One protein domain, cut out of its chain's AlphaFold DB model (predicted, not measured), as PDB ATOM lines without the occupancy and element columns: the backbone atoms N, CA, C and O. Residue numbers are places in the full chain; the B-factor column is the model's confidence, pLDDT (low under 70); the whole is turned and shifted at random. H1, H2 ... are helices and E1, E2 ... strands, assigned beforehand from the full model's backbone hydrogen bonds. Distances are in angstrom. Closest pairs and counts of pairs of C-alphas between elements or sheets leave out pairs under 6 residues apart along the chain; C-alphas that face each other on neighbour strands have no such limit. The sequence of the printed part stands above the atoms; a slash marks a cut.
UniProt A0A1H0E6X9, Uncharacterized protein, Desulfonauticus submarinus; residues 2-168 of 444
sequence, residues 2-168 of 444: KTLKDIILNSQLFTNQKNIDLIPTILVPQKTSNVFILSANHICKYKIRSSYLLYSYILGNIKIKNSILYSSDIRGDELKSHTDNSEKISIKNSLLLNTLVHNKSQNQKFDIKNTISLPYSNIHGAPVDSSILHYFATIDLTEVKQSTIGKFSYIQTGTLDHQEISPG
ATOM      1  N   LYS A   2     119.762 145.678 107.687       49.94
ATOM      2  CA  LYS A   2     120.439 144.430 107.247       49.94
ATOM      3  C   LYS A   2     119.615 143.636 106.213       49.94
ATOM      4  O   LYS A   2     120.093 143.378 105.122       49.94
ATOM      5  N   THR A   3     118.322 143.442 106.480       59.84
ATOM      6  CA  THR A   3     117.381 142.740 105.586       59.84
ATOM      7  C   THR A   3     117.235 143.369 104.196       59.84
ATOM      8  O   THR A   3     117.149 142.633 103.225       59.84
ATOM      9  N   LEU A   4     117.221 144.703 104.065       63.41
ATOM     10  CA  LEU A   4     117.072 145.352 102.754       63.41
ATOM     11  C   LEU A   4     118.341 145.200 101.910       63.41
ATOM     12  O   LEU A   4     118.246 144.854 100.739       63.41
ATOM     13  N   LYS A   5     119.517 145.419 102.516       64.19
ATOM     14  CA  LYS A   5     120.804 145.212 101.837       64.19
ATOM     15  C   LYS A   5     120.950 143.762 101.378       64.19
ATOM     16  O   LYS A   5     121.336 143.539 100.240       64.19
ATOM     17  N   ASP A   6     120.565 142.804 102.222       68.50
ATOM     18  CA  ASP A   6     120.603 141.381 101.880       68.50
ATOM     19  C   ASP A   6     119.627 141.039 100.738       68.50
ATOM     20  O   ASP A   6     119.984 140.276  99.846       68.50
ATOM     21  N   ILE A   7     118.407 141.595 100.728       68.12
ATOM     22  CA  ILE A   7     117.442 141.386  99.629       68.12
ATOM     23  C   ILE A   7     117.993 141.952  98.319       68.12
ATOM     24  O   ILE A   7     118.035 141.236  97.323       68.12
ATOM     25  N   ILE A   8     118.449 143.209  98.331       64.50
ATOM     26  CA  ILE A   8     118.978 143.882  97.138       64.50
ATOM     27  C   ILE A   8     120.188 143.126  96.593       64.50
ATOM     28  O   ILE A   8     120.221 142.826  95.404       64.50
ATOM     29  N   LEU A   9     121.145 142.776  97.458       65.06
ATOM     30  CA  LEU A   9     122.348 142.056  97.053       65.06
ATOM     31  C   LEU A   9     121.996 140.698  96.440       65.06
ATOM     32  O   LEU A   9     122.501 140.370  95.374       65.06
ATOM     33  N   ASN A  10     121.098 139.932  97.069       64.38
ATOM     34  CA  ASN A  10     120.671 138.644  96.527       64.38
ATOM     35  C   ASN A  10     119.993 138.811  95.163       64.38
ATOM     36  O   ASN A  10     120.379 138.132  94.223       64.38
ATOM     37  N   SER A  11     119.032 139.724  95.012       59.97
ATOM     38  CA  SER A  11     118.349 139.912  93.725       59.97
ATOM     39  C   SER A  11     119.289 140.413  92.620       59.97
ATOM     40  O   SER A  11     119.208 139.917  91.502       59.97
ATOM     41  N   GLN A  12     120.220 141.325  92.927       63.47
ATOM     42  CA  GLN A  12     121.226 141.808  91.967       63.47
ATOM     43  C   GLN A  12     122.213 140.717  91.540       63.47
ATOM     44  O   GLN A  12     122.607 140.674  90.375       63.47
ATOM     45  N   LEU A  13     122.593 139.820  92.458       59.28
ATOM     46  CA  LEU A  13     123.459 138.681  92.143       59.28
ATOM     47  C   LEU A  13     122.834 137.745  91.100       59.28
ATOM     48  O   LEU A  13     123.575 137.110  90.356       59.28
ATOM     49  N   PHE A  14     121.501 137.658  91.029       58.38
ATOM     50  CA  PHE A  14     120.822 136.720  90.132       58.38
ATOM     51  C   PHE A  14     120.383 137.309  88.788       58.38
ATOM     52  O   PHE A  14     120.193 136.544  87.850       58.38
ATOM     53  N   THR A  15     120.218 138.627  88.661       55.94
ATOM     54  CA  THR A  15     119.685 139.241  87.428       55.94
ATOM     55  C   THR A  15     120.725 139.969  86.579       55.94
ATOM     56  O   THR A  15     120.363 140.585  85.580       55.94
ATOM     57  N   ASN A  16     122.010 139.941  86.958       57.19
ATOM     58  CA  ASN A  16     123.101 140.703  86.325       57.19
ATOM     59  C   ASN A  16     122.859 142.229  86.211       57.19
ATOM     60  O   ASN A  16     123.682 142.939  85.628       57.19
ATOM     61  N   GLN A  17     121.787 142.771  86.804       53.50
ATOM     62  CA  GLN A  17     121.531 144.207  86.839       53.50
ATOM     63  C   GLN A  17     122.408 144.885  87.894       53.50
ATOM     64  O   GLN A  17     122.207 144.739  89.103       53.50
ATOM     65  N   LYS A  18     123.373 145.681  87.426       46.91
ATOM     66  CA  LYS A  18     124.143 146.607  88.261       46.91
ATOM     67  C   LYS A  18     123.359 147.914  88.370       46.91
ATOM     68  O   LYS A  18     123.047 148.512  87.348       46.91
ATOM     69  N   ASN A  19     123.083 148.358  89.597       51.91
ATOM     70  CA  ASN A  19     122.379 149.610  89.919       51.91
ATOM     71  C   ASN A  19     120.886 149.608  89.547       51.91
ATOM     72  O   ASN A  19     120.450 150.267  88.608       51.91
ATOM     73  N   ILE A  20     120.072 148.894  90.332       52.66
ATOM     74  CA  ILE A  20     118.635 149.190  90.377       52.66
ATOM     75  C   ILE A  20     118.505 150.519  91.122       52.66
ATOM     76  O   ILE A  20     118.691 150.551  92.343       52.66
ATOM     77  N   ASP A  21     118.202 151.596  90.398       49.19
ATOM     78  CA  ASP A  21     117.803 152.873  90.990       49.19
ATOM     79  C   ASP A  21     116.447 152.682  91.682       49.19
ATOM     80  O   ASP A  21     115.368 152.915  91.134       49.19
ATOM     81  N   LEU A  22     116.503 152.181  92.913       49.56
ATOM     82  CA  LEU A  22     115.378 152.126  93.833       49.56
ATOM     83  C   LEU A  22     115.144 153.541  94.376       49.56
ATOM     84  O   LEU A  22     115.375 153.800  95.551       49.56
ATOM     85  N   ILE A  23     114.697 154.462  93.524       42.88
ATOM     86  CA  ILE A  23     114.108 155.713  94.003       42.88
ATOM     87  C   ILE A  23     112.659 155.391  94.348       42.88
ATOM     88  O   ILE A  23     111.800 155.236  93.477       42.88
ATOM     89  N   PRO A  24     112.390 155.224  95.641       44.50
ATOM     90  CA  PRO A  24     111.467 156.170  96.228       44.50
ATOM     91  C   PRO A  24     112.066 156.744  97.505       44.50
ATOM     92  O   PRO A  24     112.547 156.016  98.375       44.50
ATOM     93  N   THR A  25     111.930 158.052  97.672       38.78
ATOM     94  CA  THR A  25     111.868 158.656  98.999       38.78
ATOM     95  C   THR A  25     110.658 158.037  99.703       38.78
ATOM     96  O   THR A  25     109.538 158.530  99.591       38.78
ATOM     97  N   ILE A  26     110.839 156.889 100.364       41.88
ATOM     98  CA  ILE A  26     109.800 156.297 101.206       41.88
ATOM     99  C   ILE A  26     109.740 157.179 102.452       41.88
ATOM    100  O   ILE A  26     110.409 156.922 103.452       41.88
ATOM    101  N   LEU A  27     108.951 158.251 102.383       36.41
ATOM    102  CA  LEU A  27     108.487 158.949 103.572       36.41
ATOM    103  C   LEU A  27     107.605 157.960 104.328       36.41
ATOM    104  O   LEU A  27     106.433 157.810 104.007       36.41
ATOM    105  N   VAL A  28     108.183 157.229 105.283       42.12
ATOM    106  CA  VAL A  28     107.432 156.367 106.199       42.12
ATOM    107  C   VAL A  28     106.691 157.298 107.166       42.12
ATOM    108  O   VAL A  28     107.339 157.931 108.003       42.12
ATOM    109  N   PRO A  29     105.355 157.422 107.089       41.41
ATOM    110  CA  PRO A  29     104.603 158.217 108.051       41.41
ATOM    111  C   PRO A  29     104.767 157.637 109.463       41.41
ATOM    112  O   PRO A  29     104.878 156.423 109.635       41.41
ATOM    113  N   GLN A  30     104.731 158.497 110.484       44.50
ATOM    114  CA  GLN A  30     104.942 158.120 111.893       44.50
ATOM    115  C   GLN A  30     103.899 157.132 112.455       44.50
ATOM    116  O   GLN A  30     104.146 156.504 113.482       44.50
ATOM    117  N   LYS A  31     102.748 156.958 111.792       53.22
ATOM    118  CA  LYS A  31     101.732 155.952 112.132       53.22
ATOM    119  C   LYS A  31     101.575 154.985 110.972       53.22
ATOM    120  O   LYS A  31     101.012 155.350 109.949       53.22
ATOM    121  N   THR A  32     102.056 153.760 111.143       59.12
ATOM    122  CA  THR A  32     101.904 152.690 110.151       59.12
ATOM    123  C   THR A  32     100.854 151.704 110.643       59.12
ATOM    124  O   THR A  32     100.853 151.328 111.809       59.12
ATOM    125  N   SER A  33      99.949 151.284 109.766       61.62
ATOM    126  CA  SER A  33      98.963 150.242 110.067       61.62
ATOM    127  C   SER A  33      98.939 149.248 108.914       61.62
ATOM    128  O   SER A  33      99.052 149.636 107.752       61.62
ATOM    129  N   ASN A  34      98.821 147.966 109.239       68.94
ATOM    130  CA  ASN A  34      98.595 146.893 108.276       68.94
ATOM    131  C   ASN A  34      97.179 146.353 108.432       68.94
ATOM    132  O   ASN A  34      96.635 146.368 109.538       68.94
ATOM    133  N   VAL A  35      96.620 145.830 107.343       69.19
ATOM    134  CA  VAL A  35      95.261 145.279 107.326       69.19
ATOM    135  C   VAL A  35      95.317 143.781 107.063       69.19
ATOM    136  O   VAL A  35      95.822 143.333 106.035       69.19
ATOM    137  N   PHE A  36      94.756 143.009 107.985       72.81
ATOM    138  CA  PHE A  36      94.539 141.573 107.847       72.81
ATOM    139  C   PHE A  36      93.042 141.310 107.719       72.81
ATOM    140  O   PHE A  36      92.262 141.844 108.507       72.81
ATOM    141  N   ILE A  37      92.628 140.477 106.763       70.75
ATOM    142  CA  ILE A  37      91.221 140.071 106.655       70.75
ATOM    143  C   ILE A  37      90.984 138.712 107.286       70.75
ATOM    144  O   ILE A  37      91.548 137.712 106.858       70.75
ATOM    145  N   LEU A  38      90.011 138.648 108.184       70.38
ATOM    146  CA  LEU A  38      89.366 137.399 108.546       70.38
ATOM    147  C   LEU A  38      88.101 137.188 107.715       70.38
ATOM    148  O   LEU A  38      87.311 138.107 107.492       70.38
ATOM    149  N   SER A  39      87.901 135.950 107.278       71.88
ATOM    150  CA  SER A  39      86.695 135.531 106.579       71.88
ATOM    151  C   SER A  39      86.188 134.222 107.152       71.88
ATOM    152  O   SER A  39      86.977 133.322 107.424       71.88
ATOM    153  N   ALA A  40      84.867 134.090 107.262       66.62
ATOM    154  CA  ALA A  40      84.241 132.798 107.531       66.62
ATOM    155  C   ALA A  40      84.323 131.846 106.321       66.62
ATOM    156  O   ALA A  40      84.209 130.635 106.483       66.62
ATOM    157  N   ASN A  41      84.535 132.387 105.116       69.38
ATOM    158  CA  ASN A  41      84.472 131.638 103.859       69.38
ATOM    159  C   ASN A  41      85.850 131.233 103.314       69.38
ATOM    160  O   ASN A  41      85.920 130.439 102.378       69.38
ATOM    161  N   HIS A  42      86.942 131.762 103.876       71.06
ATOM    162  CA  HIS A  42      88.305 131.508 103.402       71.06
ATOM    163  C   HIS A  42      89.221 131.072 104.549       71.06
ATOM    164  O   HIS A  42      89.114 131.556 105.674       71.06
ATOM    165  N   ILE A  43      90.170 130.175 104.255       74.25
ATOM    166  CA  ILE A  43      91.200 129.770 105.218       74.25
ATOM    167  C   ILE A  43      92.174 130.937 105.415       74.25
ATOM    168  O   ILE A  43      93.012 131.207 104.555       74.25
ATOM    169  N   CYS A  44      92.111 131.585 106.576       80.44
ATOM    170  CA  CYS A  44      93.058 132.624 106.974       80.44
ATOM    171  C   CYS A  44      94.129 132.037 107.905       80.44
ATOM    172  O   CYS A  44      93.861 131.721 109.065       80.44
ATOM    173  N   LYS A  45      95.357 131.871 107.399       86.38
ATOM    174  CA  LYS A  45      96.516 131.376 108.163       86.38
ATOM    175  C   LYS A  45      97.713 132.272 107.875       86.38
ATOM    176  O   LYS A  45      98.173 132.322 106.742       86.38
ATOM    177  N   TYR A  46      98.253 132.931 108.899       88.44
ATOM    178  CA  TYR A  46      99.354 133.886 108.737       88.44
ATOM    179  C   TYR A  46     100.608 133.433 109.480       88.44
ATOM    180  O   TYR A  46     100.570 133.135 110.673       88.44
ATOM    181  N   LYS A  47     101.753 133.411 108.789       91.00
ATOM    182  CA  LYS A  47     103.064 133.161 109.405       91.00
ATOM    183  C   LYS A  47     104.083 134.185 108.932       91.00
ATOM    184  O   LYS A  47     104.710 133.998 107.891       91.00
ATOM    185  N   ILE A  48     104.276 135.230 109.729       88.94
ATOM    186  CA  ILE A  48     105.184 136.341 109.431       88.94
ATOM    187  C   ILE A  48     106.413 136.244 110.335       88.94
ATOM    188  O   ILE A  48     106.289 136.074 111.546       88.94
ATOM    189  N   ARG A  49     107.616 136.298 109.754       87.12
ATOM    190  CA  ARG A  49     108.886 136.250 110.497       87.12
ATOM    191  C   ARG A  49     109.901 137.217 109.907       87.12
ATOM    192  O   ARG A  49     110.128 137.194 108.698       87.12
ATOM    193  N   SER A  50     110.538 138.023 110.757       85.94
ATOM    194  CA  SER A  50     111.661 138.898 110.374       85.94
ATOM    195  C   SER A  50     111.369 139.741 109.122       85.94
ATOM    196  O   SER A  50     112.202 139.832 108.227       85.94
ATOM    197  N   SER A  51     110.150 140.269 109.015       85.75
ATOM    198  CA  SER A  51     109.652 140.962 107.821       85.75
ATOM    199  C   SER A  51     109.019 142.291 108.204       85.75
ATOM    200  O   SER A  51     108.485 142.414 109.305       85.75
ATOM    201  N   TYR A  52     109.065 143.254 107.289       83.62
ATOM    202  CA  TYR A  52     108.404 144.548 107.436       83.62
ATOM    203  C   TYR A  52     107.183 144.572 106.530       83.62
ATOM    204  O   TYR A  52     107.299 144.337 105.330       83.62
ATOM    205  N   LEU A  53     106.021 144.819 107.117       83.94
ATOM    206  CA  LEU A  53     104.783 145.057 106.395       83.94
ATOM    207  C   LEU A  53     104.380 146.489 106.728       83.94
ATOM    208  O   LEU A  53     104.261 146.833 107.907       83.94
ATOM    209  N   LEU A  54     104.255 147.326 105.707       78.50
ATOM    210  CA  LEU A  54     103.898 148.733 105.830       78.50
ATOM    211  C   LEU A  54     102.746 148.996 104.863       78.50
ATOM    212  O   LEU A  54     102.895 148.736 103.669       78.50
ATOM    213  N   TYR A  55     101.597 149.462 105.361       77.88
ATOM    214  CA  TYR A  55     100.393 149.741 104.556       77.88
ATOM    215  C   TYR A  55      99.927 148.574 103.683       77.88
ATOM    216  O   TYR A  55      99.271 148.773 102.666       77.88
ATOM    217  N   SER A  56     100.314 147.353 104.045       84.44
ATOM    218  CA  SER A  56     100.055 146.184 103.217       84.44
ATOM    219  C   SER A  56      98.780 145.488 103.664       84.44
ATOM    220  O   SER A  56      98.443 145.452 104.854       84.44
ATOM    221  N   TYR A  57      98.086 144.935 102.683       85.62
ATOM    222  CA  TYR A  57      96.819 144.250 102.838       85.62
ATOM    223  C   TYR A  57      97.019 142.749 102.619       85.62
ATOM    224  O   TYR A  57      97.581 142.348 101.602       85.62
ATOM    225  N   ILE A  58      96.587 141.914 103.572       88.94
ATOM    226  CA  ILE A  58      96.859 140.468 103.562       88.94
ATOM    227  C   ILE A  58      95.571 139.652 103.783       88.94
ATOM    228  O   ILE A  58      94.892 139.795 104.804       88.94
ATOM    229  N   LEU A  59      95.278 138.724 102.867       88.00
ATOM    230  CA  LEU A  59      94.117 137.822 102.902       88.00
ATOM    231  C   LEU A  59      94.529 136.379 102.547       88.00
ATOM    232  O   LEU A  59      95.290 136.178 101.609       88.00
ATOM    233  N   GLY A  60      94.012 135.372 103.265       88.88
ATOM    234  CA  GLY A  60      94.180 133.944 102.935       88.88
ATOM    235  C   GLY A  60      95.283 133.197 103.707       88.88
ATOM    236  O   GLY A  60      95.618 133.535 104.846       88.88
ATOM    237  N   ASN A  61      95.843 132.145 103.097       90.31
ATOM    238  CA  ASN A  61      96.896 131.296 103.675       90.31
ATOM    239  C   ASN A  61      98.293 131.781 103.255       90.31
ATOM    240  O   ASN A  61      98.797 131.425 102.187       90.31
ATOM    241  N   ILE A  62      98.915 132.614 104.090       92.50
ATOM    242  CA  ILE A  62     100.076 133.431 103.731       92.50
ATOM    243  C   ILE A  62     101.254 133.202 104.688       92.50
ATOM    244  O   ILE A  62     101.138 133.246 105.918       92.50
ATOM    245  N   LYS A  63     102.446 133.025 104.116       94.56
ATOM    246  CA  LYS A  63     103.717 132.937 104.841       94.56
ATOM    247  C   LYS A  63     104.694 133.982 104.315       94.56
ATOM    248  O   LYS A  63     105.012 133.981 103.134       94.56
ATOM    249  N   ILE A  64     105.234 134.816 105.199       94.44
ATOM    250  CA  ILE A  64     106.185 135.879 104.845       94.44
ATOM    251  C   ILE A  64     107.430 135.738 105.719       94.44
ATOM    252  O   ILE A  64     107.338 135.653 106.948       94.44
ATOM    253  N   LYS A  65     108.611 135.670 105.101       93.69
ATOM    254  CA  LYS A  65     109.894 135.555 105.807       93.69
ATOM    255  C   LYS A  65     110.939 136.490 105.203       93.69
ATOM    256  O   LYS A  65     111.121 136.482 103.991       93.69
ATOM    257  N   ASN A  66     111.693 137.206 106.037       90.25
ATOM    258  CA  ASN A  66     112.827 138.033 105.602       90.25
ATOM    259  C   ASN A  66     112.480 138.969 104.428       90.25
ATOM    260  O   ASN A  66     113.258 139.068 103.487       90.25
ATOM    261  N   SER A  67     111.286 139.559 104.419       90.75
ATOM    262  CA  SER A  67     110.781 140.323 103.268       90.75
ATOM    263  C   SER A  67     110.289 141.704 103.686       90.75
ATOM    264  O   SER A  67     110.005 141.941 104.862       90.75
ATOM    265  N   ILE A  68     110.199 142.615 102.723       88.94
ATOM    266  CA  ILE A  68     109.652 143.960 102.910       88.94
ATOM    267  C   ILE A  68     108.488 144.124 101.941       88.94
ATOM    268  O   ILE A  68     108.667 144.004 100.732       88.94
ATOM    269  N   LEU A  69     107.302 144.372 102.482       90.31
ATOM    270  CA  LEU A  69     106.098 144.688 101.727       90.31
ATOM    271  C   LEU A  69     105.688 146.115 102.087       90.31
ATOM    272  O   LEU A  69     105.481 146.428 103.262       90.31
ATOM    273  N   TYR A  70     105.587 146.970 101.077       84.75
ATOM    274  CA  TYR A  70     105.140 148.350 101.209       84.75
ATOM    275  C   TYR A  70     103.936 148.580 100.300       84.75
ATOM    276  O   TYR A  70     104.029 148.322  99.101       84.75
ATOM    277  N   SER A  71     102.811 149.014 100.876       83.25
ATOM    278  CA  SER A  71     101.525 149.244 100.195       83.25
ATOM    279  C   SER A  71     101.090 148.100  99.262       83.25
ATOM    280  O   SER A  71     100.404 148.321  98.268       83.25
ATOM    281  N   SER A  72     101.534 146.872  99.547       89.62
ATOM    282  CA  SER A  72     101.302 145.710  98.687       89.62
ATOM    283  C   SER A  72     100.071 144.931  99.132       89.62
ATOM    284  O   SER A  72      99.774 144.840 100.325       89.62
ATOM    285  N   ASP A  73      99.413 144.311  98.164       91.62
ATOM    286  CA  ASP A  73      98.213 143.507  98.348       91.62
ATOM    287  C   ASP A  73      98.544 142.041  98.124       91.62
ATOM    288  O   ASP A  73      98.853 141.638  97.006       91.62
ATOM    289  N   ILE A  74      98.469 141.231  99.176       94.69
ATOM    290  CA  ILE A  74      98.709 139.792  99.094       94.69
ATOM    291  C   ILE A  74      97.398 139.057  99.317       94.69
ATOM    292  O   ILE A  74      96.862 139.028 100.429       94.69
ATOM    293  N   ARG A  75      96.895 138.443  98.251       91.38
ATOM    294  CA  ARG A  75      95.544 137.904  98.199       91.38
ATOM    295  C   ARG A  75      95.518 136.426  97.883       91.38
ATOM    296  O   ARG A  75      95.875 135.998  96.790       91.38
ATOM    297  N   GLY A  76      95.086 135.660  98.873       89.38
ATOM    298  CA  GLY A  76      94.946 134.216  98.804       89.38
ATOM    299  C   GLY A  76      93.500 133.720  98.865       89.38
ATOM    300  O   GLY A  76      93.272 132.602  99.319       89.38
ATOM    301  N   ASP A  77      92.527 134.541  98.482       86.19
ATOM    302  CA  ASP A  77      91.106 134.187  98.392       86.19
ATOM    303  C   ASP A  77      90.786 133.205  97.258       86.19
ATOM    304  O   ASP A  77      89.819 132.452  97.377       86.19
ATOM    305  N   GLU A  78      91.632 133.144  96.229       88.00
ATOM    306  CA  GLU A  78      91.506 132.210  95.099       88.00
ATOM    307  C   GLU A  78      92.365 130.936  95.238       88.00
ATOM    308  O   GLU A  78      92.367 130.088  94.343       88.00
ATOM    309  N   LEU A  79      93.102 130.768  96.345       88.19
ATOM    310  CA  LEU A  79      93.995 129.618  96.540       88.19
ATOM    311  C   LEU A  79      93.228 128.292  96.565       88.19
ATOM    312  O   LEU A  79      92.141 128.180  97.137       88.19
ATOM    313  N   LYS A  80      93.843 127.246  96.006       86.06
ATOM    314  CA  LYS A  80      93.278 125.892  96.005       86.06
ATOM    315  C   LYS A  80      93.130 125.374  97.441       86.06
ATOM    316  O   LYS A  80      94.105 125.284  98.193       86.06
ATOM    317  N   SER A  81      91.912 124.984  97.815       75.25
ATOM    318  CA  SER A  81      91.624 124.367  99.114       75.25
ATOM    319  C   SER A  81      91.668 122.841  99.009       75.25
ATOM    320  O   SER A  81      90.912 122.243  98.247       75.25
ATOM    321  N   HIS A  82      92.540 122.212  99.799       62.53
ATOM    322  CA  HIS A  82      92.586 120.765 100.015       62.53
ATOM    323  C   HIS A  82      92.653 120.509 101.523       62.53
ATOM    324  O   HIS A  82      93.344 121.246 102.230       62.53
ATOM    325  N   THR A  83      91.957 119.476 102.005       56.03
ATOM    326  CA  THR A  83      91.808 119.157 103.438       56.03
ATOM    327  C   THR A  83      93.149 118.999 104.161       56.03
ATOM    328  O   THR A  83      93.279 119.495 105.275       56.03
ATOM    329  N   ASP A  84      94.171 118.448 103.491       51.78
ATOM    330  CA  ASP A  84      95.486 118.185 104.104       51.78
ATOM    331  C   ASP A  84      96.645 119.027 103.534       51.78
ATOM    332  O   ASP A  84      97.710 119.102 104.143       51.78
ATOM    333  N   ASN A  85      96.456 119.707 102.394       64.06
ATOM    334  CA  ASN A  85      97.505 120.472 101.696       64.06
ATOM    335  C   ASN A  85      96.948 121.708 100.965       64.06
ATOM    336  O   ASN A  85      97.194 121.910  99.776       64.06
ATOM    337  N   SER A  86      96.176 122.545 101.666       79.50
ATOM    338  CA  SER A  86      95.710 123.826 101.118       79.50
ATOM    339  C   SER A  86      96.884 124.653 100.592       79.50
ATOM    340  O   SER A  86      97.881 124.842 101.306       79.50
ATOM    341  N   GLU A  87      96.745 125.173  99.378       89.50
ATOM    342  CA  GLU A  87      97.738 126.040  98.765       89.50
ATOM    343  C   GLU A  87      98.010 127.268  99.650       89.50
ATOM    344  O   GLU A  87      97.180 127.692 100.463       89.50
ATOM    345  N   LYS A  88      99.222 127.815  99.538       91.81
ATOM    346  CA  LYS A  88      99.655 128.998 100.279       91.81
ATOM    347  C   LYS A  88     100.512 129.895  99.405       91.81
ATOM    348  O   LYS A  88     101.301 129.388  98.608       91.81
ATOM    349  N   ILE A  89     100.440 131.196  99.661       95.44
ATOM    350  CA  ILE A  89     101.408 132.157  99.129       95.44
ATOM    351  C   ILE A  89     102.577 132.238 100.107       95.44
ATOM    352  O   ILE A  89     102.396 132.509 101.298       95.44
ATOM    353  N   SER A  90     103.792 131.978  99.625       96.50
ATOM    354  CA  SER A  90     105.008 132.027 100.437       96.50
ATOM    355  C   SER A  90     106.008 133.030  99.872       96.50
ATOM    356  O   SER A  90     106.680 132.759  98.882       96.50
ATOM    357  N   ILE A  91     106.169 134.151 100.572       97.62
ATOM    358  CA  ILE A  91     107.070 135.246 100.208       97.62
ATOM    359  C   ILE A  91     108.339 135.154 101.058       97.62
ATOM    360  O   ILE A  91     108.272 135.105 102.294       97.62
ATOM    361  N   LYS A  92     109.512 135.091 100.419       95.88
ATOM    362  CA  LYS A  92     110.794 134.935 101.117       95.88
ATOM    363  C   LYS A  92     111.911 135.747 100.470       95.88
ATOM    364  O   LYS A  92     112.196 135.550  99.299       95.88
ATOM    365  N   ASN A  93     112.651 136.511 101.277       93.88
ATOM    366  CA  ASN A  93     113.790 137.311 100.812       93.88
ATOM    367  C   ASN A  93     113.404 138.277  99.674       93.88
ATOM    368  O   ASN A  93     114.174 138.447  98.736       93.88
ATOM    369  N   SER A  94     112.211 138.872  99.732       94.69
ATOM    370  CA  SER A  94     111.669 139.674  98.628       94.69
ATOM    371  C   SER A  94     111.316 141.094  99.067       94.69
ATOM    372  O   SER A  94     111.006 141.338 100.238       94.69
ATOM    373  N   LEU A  95     111.340 142.022  98.112       92.94
ATOM    374  CA  LEU A  95     110.893 143.405  98.254       92.94
ATOM    375  C   LEU A  95     109.708 143.632  97.315       92.94
ATOM    376  O   LEU A  95     109.884 143.583  96.101       92.94
ATOM    377  N   LEU A  96     108.522 143.887  97.864       94.38
ATOM    378  CA  LEU A  96     107.314 144.171  97.089       94.38
ATOM    379  C   LEU A  96     106.830 145.588  97.413       94.38
ATOM    380  O   LEU A  96     106.488 145.890  98.560       94.38
ATOM    381  N   LEU A  97     106.835 146.461  96.408       88.62
ATOM    382  CA  LEU A  97     106.402 147.854  96.499       88.62
ATOM    383  C   LEU A  97     105.126 148.015  95.677       88.62
ATOM    384  O   LEU A  97     105.133 147.666  94.501       88.62
ATOM    385  N   ASN A  98     104.039 148.494  96.288       87.62
ATOM    386  CA  ASN A  98     102.704 148.660  95.690       87.62
ATOM    387  C   ASN A  98     102.340 147.521  94.716       87.62
ATOM    388  O   ASN A  98     101.881 147.769  93.603       87.62
ATOM    389  N   THR A  99     102.639 146.278  95.096       94.12
ATOM    390  CA  THR A  99     102.495 145.105  94.231       94.12
ATOM    391  C   THR A  99     101.216 144.370  94.589       94.12
ATOM    392  O   THR A  99     100.953 144.139  95.771       94.12
ATOM    393  N   LEU A 100     100.456 143.952  93.580       96.06
ATOM    394  CA  LEU A 100      99.337 143.033  93.754       96.06
ATOM    395  C   LEU A 100      99.807 141.595  93.510       96.06
ATOM    396  O   LEU A 100     100.319 141.277  92.440       96.06
ATOM    397  N   VAL A 101      99.608 140.723  94.495       97.69
ATOM    398  CA  VAL A 101      99.769 139.270  94.381       97.69
ATOM    399  C   VAL A 101      98.393 138.630  94.500       97.69
ATOM    400  O   VAL A 101      97.747 138.786  95.537       97.69
ATOM    401  N   HIS A 102      97.949 137.918  93.466       95.12
ATOM    402  CA  HIS A 102      96.595 137.359  93.400       95.12
ATOM    403  C   HIS A 102      96.534 136.046  92.604       95.12
ATOM    404  O   HIS A 102      97.522 135.662  91.975       95.12
ATOM    405  N   ASN A 103      95.369 135.388  92.604       92.56
ATOM    406  CA  ASN A 103      95.088 134.095  91.970       92.56
ATOM    407  C   ASN A 103      95.772 132.880  92.636       92.56
ATOM    408  O   ASN A 103      96.431 132.981  93.673       92.56
ATOM    409  N   LYS A 104      95.574 131.696  92.052       90.25
ATOM    410  CA  LYS A 104      96.198 130.416  92.419       90.25
ATOM    411  C   LYS A 104      97.368 130.095  91.498       90.25
ATOM    412  O   LYS A 104      97.358 130.423  90.314       90.25
ATOM    413  N   SER A 105      98.371 129.388  92.010       86.00
ATOM    414  CA  SER A 105      99.438 128.857  91.161       86.00
ATOM    415  C   SER A 105      98.927 127.700  90.306       86.00
ATOM    416  O   SER A 105      98.071 126.906  90.719       86.00
ATOM    417  N   GLN A 106      99.514 127.529  89.123       81.31
ATOM    418  CA  GLN A 106      99.254 126.344  88.304       81.31
ATOM    419  C   GLN A 106      99.783 125.068  88.993       81.31
ATOM    420  O   GLN A 106      99.063 124.073  89.078       81.31
ATOM    421  N   ASN A 107     100.954 125.149  89.639       70.31
ATOM    422  CA  ASN A 107     101.737 123.997  90.116       70.31
ATOM    423  C   ASN A 107     101.701 123.770  91.650       70.31
ATOM    424  O   ASN A 107     102.695 123.354  92.244       70.31
ATOM    425  N   GLN A 108     100.562 124.033  92.307       67.62
ATOM    426  CA  GLN A 108     100.277 123.835  93.752       67.62
ATOM    427  C   GLN A 108     101.092 124.681  94.755       67.62
ATOM    428  O   GLN A 108     100.710 124.768  95.925       67.62
ATOM    429  N   LYS A 109     102.211 125.293  94.352       84.38
ATOM    430  CA  LYS A 109     103.033 126.169  95.198       84.38
ATOM    431  C   LYS A 109     103.097 127.570  94.609       84.38
ATOM    432  O   LYS A 109     103.717 127.779  93.570       84.38
ATOM    433  N   PHE A 110     102.547 128.537  95.335       94.44
ATOM    434  CA  PHE A 110     102.669 129.949  94.999       94.44
ATOM    435  C   PHE A 110     103.824 130.582  95.792       94.44
ATOM    436  O   PHE A 110     103.641 131.246  96.814       94.44
ATOM    437  N   ASP A 111     105.048 130.325  95.336       96.25
ATOM    438  CA  ASP A 111     106.268 130.842  95.955       96.25
ATOM    439  C   ASP A 111     106.738 132.137  95.264       96.25
ATOM    440  O   ASP A 111     106.810 132.192  94.041       96.25
ATOM    441  N   ILE A 112     107.108 133.151  96.055       97.88
ATOM    442  CA  ILE A 112     107.762 134.390  95.598       97.88
ATOM    443  C   ILE A 112     109.067 134.547  96.380       97.88
ATOM    444  O   ILE A 112     109.052 134.826  97.586       97.88
ATOM    445  N   LYS A 113     110.211 134.339  95.727       95.81
ATOM    446  CA  LYS A 113     111.523 134.237  96.382       95.81
ATOM    447  C   LYS A 113     112.550 135.152  95.741       95.81
ATOM    448  O   LYS A 113     112.583 135.277  94.524       95.81
ATOM    449  N   ASN A 114     113.397 135.779  96.557       93.62
ATOM    450  CA  ASN A 114     114.534 136.582  96.083       93.62
ATOM    451  C   ASN A 114     114.129 137.622  95.014       93.62
ATOM    452  O   ASN A 114     114.873 137.888  94.071       93.62
ATOM    453  N   THR A 115     112.910 138.154  95.128       94.62
ATOM    454  CA  THR A 115     112.247 138.927  94.070       94.62
ATOM    455  C   THR A 115     112.142 140.390  94.470       94.62
ATOM    456  O   THR A 115     111.767 140.693  95.607       94.62
ATOM    457  N   ILE A 116     112.407 141.292  93.528       94.31
ATOM    458  CA  ILE A 116     112.077 142.715  93.655       94.31
ATOM    459  C   ILE A 116     110.906 143.011  92.721       94.31
ATOM    460  O   ILE A 116     111.001 142.790  91.519       94.31
ATOM    461  N   SER A 117     109.813 143.531  93.269       94.88
ATOM    462  CA  SER A 117     108.655 143.984  92.503       94.88
ATOM    463  C   SER A 117     108.419 145.463  92.769       94.88
ATOM    464  O   SER A 117     108.214 145.876  93.915       94.88
ATOM    465  N   LEU A 118     108.512 146.259  91.708       91.00
ATOM    466  CA  LEU A 118     108.337 147.707  91.739       91.00
ATOM    467  C   LEU A 118     106.843 148.096  91.693       91.00
ATOM    468  O   LEU A 118     106.000 147.250  91.393       91.00
ATOM    469  N   PRO A 119     106.507 149.367  91.997       88.38
ATOM    470  CA  PRO A 119     105.126 149.827  92.097       88.38
ATOM    471  C   PRO A 119     104.207 149.461  90.928       88.38
ATOM    472  O   PRO A 119     104.586 149.557  89.758       88.38
ATOM    473  N   TYR A 120     102.966 149.108  91.281       89.12
ATOM    474  CA  TYR A 120     101.854 148.763  90.384       89.12
ATOM    475  C   TYR A 120     102.053 147.504  89.543       89.12
ATOM    476  O   TYR A 120     101.318 147.270  88.579       89.12
ATOM    477  N   SER A 121     103.041 146.690  89.900       95.31
ATOM    478  CA  SER A 121     103.233 145.385  89.291       95.31
ATOM    479  C   SER A 121     102.213 144.369  89.795       95.31
ATOM    480  O   SER A 121     101.763 144.422  90.944       95.31
ATOM    481  N   ASN A 122     101.886 143.413  88.931       98.19
ATOM    482  CA  ASN A 122     100.952 142.330  89.202       98.19
ATOM    483  C   ASN A 122     101.678 140.981  89.112       98.19
ATOM    484  O   ASN A 122     102.260 140.644  88.079       98.19
ATOM    485  N   ILE A 123     101.604 140.195  90.184       98.38
ATOM    486  CA  ILE A 123     102.014 138.791  90.239       98.38
ATOM    487  C   ILE A 123     100.733 137.959  90.335       98.38
ATOM    488  O   ILE A 123     100.189 137.755  91.421       98.38
ATOM    489  N   HIS A 124     100.222 137.513  89.190       97.25
ATOM    490  CA  HIS A 124      98.904 136.895  89.093       97.25
ATOM    491  C   HIS A 124      99.021 135.403  88.750       97.25
ATOM    492  O   HIS A 124      99.342 135.025  87.625       97.25
ATOM    493  N   GLY A 125      98.824 134.534  89.745       95.50
ATOM    494  CA  GLY A 125      98.926 133.074  89.598       95.50
ATOM    495  C   GLY A 125     100.313 132.598  89.152       95.50
ATOM    496  O   GLY A 125     100.447 131.560  88.500       95.50
ATOM    497  N   ALA A 126     101.340 133.384  89.475       95.31
ATOM    498  CA  ALA A 126     102.666 133.328  88.876       95.31
ATOM    499  C   ALA A 126     103.744 133.144  89.959       95.31
ATOM    500  O   ALA A 126     104.099 134.111  90.634       95.31
ATOM    501  N   PRO A 127     104.265 131.923  90.179       96.19
ATOM    502  CA  PRO A 127     105.424 131.727  91.043       96.19
ATOM    503  C   PRO A 127     106.651 132.463  90.490       96.19
ATOM    504  O   PRO A 127     106.891 132.446  89.282       96.19
ATOM    505  N   VAL A 128     107.440 133.080  91.370       96.69
ATOM    506  CA  VAL A 128     108.602 133.899  90.991       96.69
ATOM    507  C   VAL A 128     109.806 133.555  91.852       96.69
ATOM    508  O   VAL A 128     109.703 133.503  93.080       96.69
ATOM    509  N   ASP A 129     110.965 133.364  91.228       95.56
ATOM    510  CA  ASP A 129     112.241 133.212  91.926       95.56
ATOM    511  C   ASP A 129     113.339 134.064  91.286       95.56
ATOM    512  O   ASP A 129     113.488 134.105  90.062       95.56
ATOM    513  N   SER A 130     114.128 134.733  92.125       94.88
ATOM    514  CA  SER A 130     115.342 135.451  91.729       94.88
ATOM    515  C   SER A 130     115.148 136.421  90.557       94.88
ATOM    516  O   SER A 130     115.969 136.466  89.648       94.88
ATOM    517  N   SER A 131     114.045 137.169  90.548       95.19
ATOM    518  CA  SER A 131     113.632 137.987  89.399       95.19
ATOM    519  C   SER A 131     113.287 139.424  89.792       95.19
ATOM    520  O   SER A 131     113.029 139.723  90.964       95.19
ATOM    521  N   ILE A 132     113.268 140.320  88.804       95.19
ATOM    522  CA  ILE A 132     112.874 141.724  88.974       95.19
ATOM    523  C   ILE A 132     111.654 142.019  88.106       95.19
ATOM    524  O   ILE A 132     111.664 141.759  86.906       95.19
ATOM    525  N   LEU A 133     110.618 142.599  88.704       96.12
ATOM    526  CA  LEU A 133     109.463 143.146  87.999       96.12
ATOM    527  C   LEU A 133     109.522 144.669  88.082       96.12
ATOM    528  O   LEU A 133     109.372 145.239  89.165       96.12
ATOM    529  N   HIS A 134     109.737 145.337  86.949       92.75
ATOM    530  CA  HIS A 134     109.725 146.796  86.893       92.75
ATOM    531  C   HIS A 134     108.306 147.373  86.979       92.75
ATOM    532  O   HIS A 134     107.330 146.642  86.898       92.75
ATOM    533  N   TYR A 135     108.197 148.696  87.143       90.00
ATOM    534  CA  TYR A 135     106.930 149.417  87.304       90.00
ATOM    535  C   TYR A 135     105.848 148.951  86.328       90.00
ATOM    536  O   TYR A 135     106.102 148.864  85.123       90.00
ATOM    537  N   PHE A 136     104.640 148.713  86.841       93.19
ATOM    538  CA  PHE A 136     103.484 148.245  86.068       93.19
ATOM    539  C   PHE A 136     103.666 146.906  85.340       93.19
ATOM    540  O   PHE A 136     102.829 146.569  84.502       93.19
ATOM    541  N   ALA A 137     104.732 146.145  85.595       97.25
ATOM    542  CA  ALA A 137     104.908 144.845  84.966       97.25
ATOM    543  C   ALA A 137     103.841 143.865  85.466       97.25
ATOM    544  O   ALA A 137     103.552 143.791  86.659       97.25
ATOM    545  N   THR A 138     103.285 143.079  84.556       98.69
ATOM    546  CA  THR A 138     102.320 142.032  84.880       98.69
ATOM    547  C   THR A 138     102.881 140.702  84.425       98.69
ATOM    548  O   THR A 138     103.180 140.516  83.246       98.69
ATOM    549  N   ILE A 139     102.992 139.765  85.355       98.38
ATOM    550  CA  ILE A 139     103.193 138.355  85.039       98.38
ATOM    551  C   ILE A 139     101.911 137.614  85.387       98.38
ATOM    552  O   ILE A 139     101.371 137.748  86.488       98.38
ATOM    553  N   ASP A 140     101.402 136.867  84.420       97.81
ATOM    554  CA  ASP A 140     100.108 136.215  84.510       97.81
ATOM    555  C   ASP A 140     100.242 134.741  84.140       97.81
ATOM    556  O   ASP A 140     100.746 134.397  83.068       97.81
ATOM    557  N   LEU A 141      99.840 133.864  85.060       95.56
ATOM    558  CA  LEU A 141      99.876 132.405  84.919       95.56
ATOM    559  C   LEU A 141     101.225 131.877  84.387       95.56
ATOM    560  O   LEU A 141     101.263 130.929  83.602       95.56
ATOM    561  N   THR A 142     102.325 132.521  84.785       96.25
ATOM    562  CA  THR A 142     103.676 132.257  84.274       96.25
ATOM    563  C   THR A 142     104.638 132.040  85.432       96.25
ATOM    564  O   THR A 142     104.758 132.890  86.308       96.25
ATOM    565  N   GLU A 143     105.336 130.908  85.443       96.69
ATOM    566  CA  GLU A 143     106.442 130.669  86.370       96.69
ATOM    567  C   GLU A 143     107.685 131.418  85.882       96.69
ATOM    568  O   GLU A 143     108.141 131.194  84.763       96.69
ATOM    569  N   VAL A 144     108.229 132.311  86.711       96.94
ATOM    570  CA  VAL A 144     109.336 133.200  86.338       96.94
ATOM    571  C   VAL A 144     110.570 132.908  87.186       96.94
ATOM    572  O   VAL A 144     110.501 132.901  88.417       96.94
ATOM    573  N   LYS A 145     111.711 132.688  86.531       95.81
ATOM    574  CA  LYS A 145     113.000 132.409  87.174       95.81
ATOM    575  C   LYS A 145     114.107 133.254  86.568       95.81
ATOM    576  O   LYS A 145     114.196 133.376  85.349       95.81
ATOM    577  N   GLN A 146     114.954 133.821  87.427       94.88
ATOM    578  CA  GLN A 146     116.196 134.503  87.034       94.88
ATOM    579  C   GLN A 146     116.010 135.494  85.875       94.88
ATOM    580  O   GLN A 146     116.818 135.559  84.956       94.88
ATOM    581  N   SER A 147     114.892 136.220  85.884       95.88
ATOM    582  CA  SER A 147     114.474 137.050  84.756       95.88
ATOM    583  C   SER A 147     114.202 138.484  85.188       95.88
ATOM    584  O   SER A 147     113.869 138.767  86.341       95.88
ATOM    585  N   THR A 148     114.295 139.397  84.231       96.19
ATOM    586  CA  THR A 148     113.917 140.799  84.405       96.19
ATOM    587  C   THR A 148     112.724 141.099  83.514       96.19
ATOM    588  O   THR A 148     112.785 140.903  82.302       96.19
ATOM    589  N   ILE A 149     111.641 141.595  84.106       97.81
ATOM    590  CA  ILE A 149     110.434 141.997  83.388       97.81
ATOM    591  C   ILE A 149     110.417 143.514  83.265       97.81
ATOM    592  O   ILE A 149     110.293 144.221  84.269       97.81
ATOM    593  N   GLY A 150     110.560 144.008  82.035       94.69
ATOM    594  CA  GLY A 150     110.576 145.430  81.719       94.69
ATOM    595  C   GLY A 150     109.320 146.176  82.174       94.69
ATOM    596  O   GLY A 150     108.249 145.600  82.373       94.69
ATOM    597  N   LYS A 151     109.461 147.496  82.349       92.69
ATOM    598  CA  LYS A 151     108.351 148.354  82.788       92.69
ATOM    599  C   LYS A 151     107.174 148.243  81.821       92.69
ATOM    600  O   LYS A 151     107.372 148.258  80.606       92.69
ATOM    601  N   PHE A 152     105.965 148.170  82.373       96.31
ATOM    602  CA  PHE A 152     104.718 148.076  81.613       96.31
ATOM    603  C   PHE A 152     104.715 146.922  80.595       96.31
ATOM    604  O   PHE A 152     104.067 147.010  79.553       96.31
ATOM    605  N   SER A 153     105.412 145.825  80.897       98.31
ATOM    606  CA  SER A 153     105.349 144.588  80.115       98.31
ATOM    607  C   SER A 153     104.327 143.616  80.712       98.31
ATOM    608  O   SER A 153     104.229 143.499  81.932       98.31
ATOM    609  N   TYR A 154     103.565 142.926  79.865       98.81
ATOM    610  CA  TYR A 154     102.615 141.874  80.228       98.81
ATOM    611  C   TYR A 154     103.116 140.531  79.700       98.81
ATOM    612  O   TYR A 154     103.312 140.397  78.493       98.81
ATOM    613  N   ILE A 155     103.294 139.538  80.572       98.69
ATOM    614  CA  ILE A 155     103.860 138.233  80.211       98.69
ATOM    615  C   ILE A 155     102.938 137.101  80.652       98.69
ATOM    616  O   ILE A 155     102.662 136.935  81.839       98.69
ATOM    617  N   GLN A 156     102.511 136.301  79.677       98.00
ATOM    618  CA  GLN A 156     101.719 135.090  79.850       98.00
ATOM    619  C   GLN A 156     102.250 133.987  78.924       98.00
ATOM    620  O   GLN A 156     101.720 133.760  77.838       98.00
ATOM    621  N   THR A 157     103.328 133.317  79.332       97.06
ATOM    622  CA  THR A 157     104.047 132.321  78.509       97.06
ATOM    623  C   THR A 157     104.104 130.931  79.143       97.06
ATOM    624  O   THR A 157     104.699 130.016  78.576       97.06
ATOM    625  N   GLY A 158     103.514 130.757  80.330       95.50
ATOM    626  CA  GLY A 158     103.570 129.525  81.120       95.50
ATOM    627  C   GLY A 158     104.864 129.406  81.926       95.50
ATOM    628  O   GLY A 158     104.812 129.276  83.147       95.50
ATOM    629  N   THR A 159     106.020 129.532  81.275       95.56
ATOM    630  CA  THR A 159     107.335 129.594  81.936       95.56
ATOM    631  C   THR A 159     108.223 130.660  81.303       95.56
ATOM    632  O   THR A 159     108.191 130.851  80.085       95.56
ATOM    633  N   LEU A 160     109.047 131.315  82.116       96.19
ATOM    634  CA  LEU A 160     110.075 132.256  81.691       96.19
ATOM    635  C   LEU A 160     111.337 132.049  82.535       96.19
ATOM    636  O   LEU A 160     111.266 132.086  83.763       96.19
ATOM    637  N   ASP A 161     112.477 131.824  81.885       96.25
ATOM    638  CA  ASP A 161     113.722 131.476  82.570       96.25
ATOM    639  C   ASP A 161     114.938 132.145  81.912       96.25
ATOM    640  O   ASP A 161     115.107 132.062  80.691       96.25
ATOM    641  N   HIS A 162     115.770 132.811  82.719       95.25
ATOM    642  CA  HIS A 162     116.968 133.549  82.285       95.25
ATOM    643  C   HIS A 162     116.704 134.553  81.144       95.25
ATOM    644  O   HIS A 162     117.502 134.669  80.212       95.25
ATOM    645  N   GLN A 163     115.569 135.264  81.180       95.88
ATOM    646  CA  GLN A 163     115.195 136.231  80.142       95.88
ATOM    647  C   GLN A 163     115.266 137.675  80.637       95.88
ATOM    648  O   GLN A 163     114.873 137.995  81.760       95.88
ATOM    649  N   GLU A 164     115.667 138.576  79.744       96.00
ATOM    650  CA  GLU A 164     115.502 140.016  79.918       96.00
ATOM    651  C   GLU A 164     114.423 140.518  78.959       96.00
ATOM    652  O   GLU A 164     114.609 140.604  77.745       96.00
ATOM    653  N   ILE A 165     113.255 140.828  79.513       97.50
ATOM    654  CA  ILE A 165     112.121 141.322  78.746       97.50
ATOM    655  C   ILE A 165     112.219 142.835  78.636       97.50
ATOM    656  O   ILE A 165     112.200 143.552  79.639       97.50
ATOM    657  N   SER A 166     112.251 143.320  77.399       96.00
ATOM    658  CA  SER A 166     112.248 144.754  77.128       96.00
ATOM    659  C   SER A 166     110.989 145.450  77.683       96.00
ATOM    660  O   SER A 166     109.929 144.830  77.792       96.00
ATOM    661  N   PRO A 167     111.078 146.743  78.044       95.00
ATOM    662  CA  PRO A 167     109.918 147.556  78.400       95.00
ATOM    663  C   PRO A 167     108.811 147.553  77.344       95.00
ATOM    664  O   PRO A 167     109.096 147.603  76.147       95.00
ATOM    665  N   GLY A 168     107.559 147.591  77.803       96.94
ATOM    666  CA  GLY A 168     106.386 147.712  76.941       96.94
ATOM    667  C   GLY A 168     106.049 146.459  76.135       96.94
ATOM    668  O   GLY A 168     105.303 146.554  75.163       96.94
TER     669      GLY A 168
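AT A GLANCE: This is residues 2 to 168 of the 444 residues of an uncharacterized protein of Desulfonauticus submarinus (UniProt A0A1H0E6X9). The chain is wound in stacked turns, a short solenoid with three walls of short parallel strands: one wall of E1, E4, E7, E10, E12, E13 and E15, a second begun by E2, E5, E8 and E11 and taken further by E14 and E16, and a third of E3, E6 and E9. The one helix, H1, lies beside the third wall, and the long unnamed stretch of residues 16 to 33 leads from it to E1, at one end of the stack. The printed part has 167 residues, with H1 first and then E1 to E16 in order along the chain; the sheets of seven, four, three and two strands run E1 E4 E7 E10 E12 E13 E15, E2 E5 E8 E11, E3 E6 E9 and E14 E16, each parallel throughout. The class is mostly strand, though under half of the residues are in named elements; the whole is compact, with a radius of gyration of the C-alphas of 15.1 A and spans of 45 by 42 by 25 A.

HOW THE PARTS SIT: Start with the largest sheet: E1, residues 34 to 39, E4, residues 57 to 59, E7, residues 73 to 75, E10, residues 100 to 102, E12, residues 122 to 124, E13, residues 138 to 140, and E15, residues 154 to 156. E1 and E15 are its edge strands. E1 and E4 are parallel at 22 degrees, with N 58 and O 35 2.9 A apart, within hydrogen-bond range; in E13 and E15, parallel at 13 degrees, look for N 155 and O 138 at 2.8 A. The second sheet holds E2, residues 45 to 49, E5, residues 61 to 65, E8, residues 89 to 92, and E11, residues 110 to 113; between E2 and E5, N 62 and O 45 are 2.8 A apart. These two sheets make a sandwich, two sheets face to face, 10.0 A centre to centre where they face each other, with strands at 41 degrees. The third sheet is E3, residues 52 to 54, E6, residues 68 to 70, and E9, residues 95 to 97; N 69 and O 52 of E3 and E6 are 2.8 A apart. E14, residues 143 to 145, and E16, residues 159 to 161, are parallel, with N 160 and O 143 at 2.8 A. Outside the named strands there are short parallel pairings, among them residues 112 to 113 of E11 with residues 128 to 129, residues 128 to 129 with residues 144 to 145 of E14, and residues 95 to 96 of E9 with residues 116 to 117. H1, residues 2 to 15, is on the sheet of E3, E6 and E9 but only grazes it, with its residues 3 to 11; the closest C-alphas of H1 and E9 are those of Ile 7 and Leu 95, 7.0 A apart. Every O i to N i+4 pair in H1 is within hydrogen-bond range.

IN THESE COORDINATES: Find C-alpha 2 at (120.439, 144.430, 107.247); from there H1 runs 20.5 A to C-alpha 15. E1, the longest strand by residues, starts at C-alpha 34, (98.595, 146.893, 108.276), and covers 16.5 A. E2 spans 13.5 A, E5 13.8 A, E8 10.0 A and E11 9.9 A; the other strands have three residues each. E16 ends at C-alpha 161, (113.722, 131.476, 82.570).

THE WHOLE: The two C-alphas farthest apart are those of Lys 18 and Ala 40, at 46.4 A. The printed part, residues 2 to 168, has no cut. Three links are long: H1 to E1, E7 to E8 and E12 to E13. On the E7 to E8 link, residues 76 to 88, the C-alphas lie 12 to 26 A from the mean of all C-alphas. The mean pLDDT of the printed part is 82.6; residues 2 to 35, 40 to 41, 82 to 85 and 108 are under 70.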